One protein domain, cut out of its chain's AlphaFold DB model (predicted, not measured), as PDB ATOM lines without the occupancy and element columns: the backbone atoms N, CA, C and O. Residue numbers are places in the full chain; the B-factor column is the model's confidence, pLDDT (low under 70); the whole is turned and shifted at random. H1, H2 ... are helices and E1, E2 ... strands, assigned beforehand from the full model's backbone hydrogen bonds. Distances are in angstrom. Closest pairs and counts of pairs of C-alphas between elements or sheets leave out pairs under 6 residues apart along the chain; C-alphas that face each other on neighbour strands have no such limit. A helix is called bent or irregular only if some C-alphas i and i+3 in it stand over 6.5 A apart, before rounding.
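AT A GLANCE: This is residues 22 to 61 of the 65 residues of an uncharacterized protein of Mesorhizobium sp (UniProt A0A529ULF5). One long helix, H1, makes the length of this flat, loose model; the chain then folds back beside it as strand E1, and the short helix H2 sits beyond E1, away from H1. The printed part has 40 residues, mostly helix, in the order H1, E1, H2. The radius of gyration of the C-alphas is 11.4 A, and the spans are 32 by 22 by 8 A.

IN THESE COORDINATES: Find C-alpha 26 at (-51.108, -2.190, 36.859); from there H1, residues 26 to 46, runs 28.9 A. E1 is residues 50 to 54. H2, residues 55 to 61, ends at (-29.282, -7.125, 46.388).

HOW THE PARTS SIT: Look at Arg 40 of H1 and Val 52 of E1, their closest C-alphas, 6.7 A apart. E1 pairs with no named strand. H1 and H2 are apart; E1 and H2 meet only through their link. H1 is only just irregular, with C-alphas 37 and 40 6.6 A apart; H2 is irregular, with C-alphas 56 and 59 7.0 A apart. Of O i to N i+4 pairs, 15 of 17 in H1 and 1 of 3 in H2 are within hydrogen-bond range; H2 has 3 of 4 O i to N i+3 pairs within range.

THE WHOLE: The farthest C-alphas, Ser 22 and His 46, are 32.0 A apart. The printed part has no cut, and both links are tight. Residues 59 to 61 are under 70 in pLDDT.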
ATOM      1  N   SER A  22     -46.929  -8.945  35.544       85.31
ATOM      2  CA  SER A  22     -46.014  -8.809  34.404       85.31
ATOM      3  C   SER A  22     -45.305  -7.455  34.468       85.31
ATOM      4  O   SER A  22     -45.753  -6.552  35.186       85.31
ATOM      5  N   ASN A  23     -44.221  -7.289  33.705       77.94
ATOM      6  CA  ASN A  23     -43.627  -5.963  33.512       77.94
ATOM      7  C   ASN A  23     -44.715  -4.977  33.069       77.94
ATOM      8  O   ASN A  23     -45.555  -5.327  32.239       77.94
ATOM      9  N   ASP A  24     -44.711  -3.801  33.693       81.25
ATOM     10  CA  ASP A  24     -45.638  -2.691  33.447       81.25
ATOM     11  C   ASP A  24     -47.131  -3.009  33.640       81.25
ATOM     12  O   ASP A  24     -47.986  -2.215  33.257       81.25
ATOM     13  N   SER A  25     -47.474  -4.148  34.255       91.50
ATOM     14  CA  SER A  25     -48.856  -4.395  34.684       91.50
ATOM     15  C   SER A  25     -49.262  -3.427  35.789       91.50
ATOM     16  O   SER A  25     -48.452  -3.118  36.666       91.50
ATOM     17  N   ASP A  26     -50.535  -3.034  35.804       91.94
ATOM     18  CA  ASP A  26     -51.108  -2.190  36.859       91.94
ATOM     19  C   ASP A  26     -50.817  -2.754  38.258       91.94
ATOM     20  O   ASP A  26     -50.433  -2.020  39.163       91.94
ATOM     21  N   ASP A  27     -50.898  -4.078  38.428       91.31
ATOM     22  CA  ASP A  27     -50.578  -4.756  39.688       91.31
ATOM     23  C   ASP A  27     -49.122  -4.533  40.127       91.31
ATOM     24  O   ASP A  27     -48.852  -4.292  41.307       91.31
ATOM     25  N   ARG A  28     -48.170  -4.599  39.184       90.69
ATOM     26  CA  ARG A  28     -46.744  -4.369  39.451       90.69
ATOM     27  C   ARG A  28     -46.482  -2.896  39.762       90.69
ATOM     28  O   ARG A  28     -45.797  -2.615  40.744       90.69
ATOM     29  N   VAL A  29     -47.072  -1.988  38.985       91.69
ATOM     30  CA  VAL A  29     -46.953  -0.535  39.173       91.69
ATOM     31  C   VAL A  29     -47.511  -0.117  40.531       91.69
ATOM     32  O   VAL A  29     -46.829   0.572  41.283       91.69
ATOM     33  N   HIS A  30     -48.708  -0.580  40.897       93.38
ATOM     34  CA  HIS A  30     -49.303  -0.277  42.199       93.38
ATOM     35  C   HIS A  30     -48.480  -0.847  43.360       93.38
ATOM     36  O   HIS A  30     -48.327  -0.186  44.388       93.38
ATOM     37  N   ALA A  31     -47.915  -2.051  43.208       92.69
ATOM     38  CA  ALA A  31     -47.047  -2.646  44.222       92.69
ATOM     39  C   ALA A  31     -45.734  -1.866  44.407       92.69
ATOM     40  O   ALA A  31     -45.275  -1.705  45.539       92.69
ATOM     41  N   ASP A  32     -45.134  -1.378  43.318       92.44
ATOM     42  CA  ASP A  32     -43.952  -0.516  43.386       92.44
ATOM     43  C   ASP A  32     -44.306   0.855  43.988       92.44
ATOM     44  O   ASP A  32     -43.606   1.314  44.885       92.44
ATOM     45  N   TRP A  33     -45.435   1.463  43.612       94.75
ATOM     46  CA  TRP A  33     -45.889   2.740  44.177       94.75
ATOM     47  C   TRP A  33     -46.108   2.670  45.696       94.75
ATOM     48  O   TRP A  33     -45.640   3.535  46.432       94.75
ATOM     49  N   LEU A  34     -46.741   1.598  46.187       94.81
ATOM     50  CA  LEU A  34     -46.913   1.357  47.623       94.81
ATOM     51  C   LEU A  34     -45.565   1.267  48.359       94.81
ATOM     52  O   LEU A  34     -45.422   1.795  49.463       94.81
ATOM     53  N   LEU A  35     -44.578   0.590  47.765       94.44
ATOM     54  CA  LEU A  35     -43.244   0.481  48.351       94.44
ATOM     55  C   LEU A  35     -42.546   1.844  48.408       94.44
ATOM     56  O   LEU A  35     -42.033   2.211  49.464       94.44
ATOM     57  N   GLU A  36     -42.501   2.549  47.279       95.12
ATOM     58  CA  GLU A  36     -41.692   3.758  47.097       95.12
ATOM     59  C   GLU A  36     -42.284   4.980  47.795       95.12
ATOM     60  O   GLU A  36     -41.551   5.722  48.438       95.12
ATOM     61  N   GLU A  37     -43.600   5.174  47.718       96.50
ATOM     62  CA  GLU A  37     -44.232   6.416  48.178       96.50
ATOM     63  C   GLU A  37     -44.818   6.317  49.590       96.50
ATOM     64  O   GLU A  37     -45.114   7.337  50.208       96.50
ATOM     65  N   ILE A  38     -45.006   5.103  50.120       96.12
ATOM     66  CA  ILE A  38     -45.624   4.902  51.440       96.12
ATOM     67  C   ILE A  38     -44.682   4.155  52.376       96.12
ATOM     68  O   ILE A  38     -44.318   4.676  53.428       96.12
ATOM     69  N   ILE A  39     -44.272   2.934  52.022       95.38
ATOM     70  CA  ILE A  39     -43.520   2.089  52.958       95.38
ATOM     71  C   ILE A  39     -42.121   2.665  53.207       95.38
ATOM     72  O   ILE A  39     -41.725   2.799  54.363       95.38
ATOM     73  N   ARG A  40     -41.375   3.023  52.155       94.44
ATOM     74  CA  ARG A  40     -40.011   3.558  52.294       94.44
ATOM     75  C   ARG A  40     -39.960   4.855  53.114       94.44
ATOM     76  O   ARG A  40     -39.232   4.846  54.103       94.44
ATOM     77  N   PRO A  41     -40.763   5.900  52.831       95.88
ATOM     78  CA  PRO A  41     -40.735   7.137  53.613       95.88
ATOM     79  C   PRO A  41     -41.044   6.917  55.098       95.88
ATOM     80  O   PRO A  41     -40.343   7.437  55.961       95.88
ATOM     81  N   VAL A  42     -42.039   6.079  55.408       96.12
ATOM     82  CA  VAL A  42     -42.417   5.751  56.794       96.12
ATOM     83  C   VAL A  42     -41.293   5.004  57.517       96.12
ATOM     84  O   VAL A  42     -41.029   5.258  58.694       96.12
ATOM     85  N   PHE A  43     -40.618   4.078  56.835       95.25
ATOM     86  CA  PHE A  43     -39.491   3.347  57.412       95.25
ATOM     87  C   PHE A  43     -38.246   4.213  57.574       95.25
ATOM     88  O   PHE A  43     -37.563   4.094  58.589       95.25
ATOM     89  N   ASP A  44     -37.973   5.103  56.628       92.56
ATOM     90  CA  ASP A  44     -36.856   6.035  56.724       92.56
ATOM     91  C   ASP A  44     -37.055   7.033  57.875       92.56
ATOM     92  O   ASP A  44     -36.089   7.359  58.567       92.56
ATOM     93  N   GLU A  45     -38.295   7.461  58.141       96.06
ATOM     94  CA  GLU A  45     -38.611   8.382  59.239       96.06
ATOM     95  C   GLU A  45     -38.639   7.698  60.616       96.06
ATOM     96  O   GLU A  45     -38.107   8.233  61.591       96.06
ATOM     97  N   HIS A  46     -39.256   6.516  60.727       96.06
ATOM     98  CA  HIS A  46     -39.557   5.906  62.030       96.06
ATOM     99  C   HIS A  46     -38.756   4.636  62.346       96.06
ATOM    100  O   HIS A  46     -38.701   4.218  63.505       96.06
ATOM    101  N   PHE A  47     -38.130   4.007  61.349       92.81
ATOM    102  CA  PHE A  47     -37.539   2.670  61.455       92.81
ATOM    103  C   PHE A  47     -36.168   2.580  60.760       92.81
ATOM    104  O   PHE A  47     -35.898   1.648  59.999       92.81
ATOM    105  N   THR A  48     -35.261   3.509  61.077       90.88
ATOM    106  CA  THR A  48     -33.928   3.655  60.448       90.88
ATOM    107  C   THR A  48     -33.037   2.408  60.504       90.88
ATOM    108  O   THR A  48     -32.100   2.260  59.709       90.88
ATOM    109  N   ASP A  49     -33.326   1.505  61.442       91.94
ATOM    110  CA  ASP A  49     -32.619   0.239  61.650       91.94
ATOM    111  C   ASP A  49     -32.951  -0.820  60.590       91.94
ATOM    112  O   ASP A  49     -32.306  -1.873  60.541       91.94
ATOM    113  N   PHE A  50     -33.959  -0.565  59.754       91.31
ATOM    114  CA  PHE A  50     -34.415  -1.477  58.720       91.31
ATOM    115  C   PHE A  50     -33.966  -1.037  57.326       91.31
ATOM    116  O   PHE A  50     -33.803   0.142  57.018       91.31
ATOM    117  N   HIS A  51     -33.746  -2.029  56.474       89.88
ATOM    118  CA  HIS A  51     -33.590  -1.870  55.038       89.88
ATOM    119  C   HIS A  51     -34.784  -2.553  54.383       89.88
ATOM    120  O   HIS A  51     -34.971  -3.756  54.567       89.88
ATOM    121  N   VAL A  52     -35.613  -1.780  53.687       92.25
ATOM    122  CA  VAL A  52     -36.843  -2.284  53.074       92.25
ATOM    123  C   VAL A  52     -36.604  -2.582  51.602       92.25
ATOM    124  O   VAL A  52     -36.236  -1.692  50.837       92.25
ATOM    125  N   GLU A  53     -36.866  -3.822  51.204       91.25
ATOM    126  CA  GLU A  53     -36.754  -4.268  49.817       91.25
ATOM    127  C   GLU A  53     -37.934  -5.136  49.405       91.25
ATOM    128  O   GLU A  53     -38.581  -5.802  50.214       91.25
ATOM    129  N   ARG A  54     -38.202  -5.167  48.102       90.62
ATOM    130  CA  ARG A  54     -39.209  -6.061  47.529       90.62
ATOM    131  C   ARG A  54     -38.684  -7.480  47.423       90.62
ATOM    132  O   ARG A  54     -37.566  -7.686  46.957       90.62
ATOM    133  N   ALA A  55     -39.517  -8.460  47.770       89.44
ATOM    134  CA  ALA A  55     -39.123  -9.868  47.824       89.44
ATOM    135  C   ALA A  55     -38.507 -10.392  46.512       89.44
ATOM    136  O   ALA A  55     -37.504 -11.104  46.539       89.44
ATOM    137  N   ASP A  56     -39.047  -9.982  45.363       85.69
ATOM    138  CA  ASP A  56     -38.557 -10.364  44.034       85.69
ATOM    139  C   ASP A  56     -37.220  -9.706  43.641       85.69
ATOM    140  O   ASP A  56     -36.544 -10.188  42.732       85.69
ATOM    141  N   LYS A  57     -36.797  -8.646  44.343       82.94
ATOM    142  CA  LYS A  57     -35.533  -7.928  44.102       82.94
ATOM    143  C   LYS A  57     -34.391  -8.395  45.022       82.94
ATOM    144  O   LYS A  57     -33.228  -8.130  44.728       82.94
ATOM    145  N   ILE A  58     -34.682  -9.165  46.079       77.62
ATOM    146  CA  ILE A  58     -33.697  -9.586  47.104       77.62
ATOM    147  C   ILE A  58     -32.558 -10.431  46.526       77.62
ATOM    148  O   ILE A  58     -31.415 -10.315  46.963       77.62
ATOM    149  N   PHE A  59     -32.834 -11.267  45.520       68.56
ATOM    150  CA  PHE A  59     -31.789 -12.088  44.900       68.56
ATOM    151  C   PHE A  59     -30.697 -11.239  44.223       68.56
ATOM    152  O   PHE A  59     -29.558 -11.678  44.110       68.56
ATOM    153  N   GLN A  60     -31.025 -10.014  43.798       60.50
ATOM    154  CA  GLN A  60     -30.076  -9.098  43.160       60.50
ATOM    155  C   GLN A  60     -29.299  -8.252  44.178       60.50
ATOM    156  O   GLN A  60     -28.170  -7.858  43.896       60.50
ATOM    157  N   SER A  61     -29.880  -7.979  45.352       53.88
ATOM    158  CA  SER A  61     -29.282  -7.125  46.388       53.88
ATOM    159  C   SER A  61     -28.435  -7.883  47.420       53.88
ATOM    160  O   SER A  61     -27.801  -7.256  48.270       53.88
TER     161      SER A  61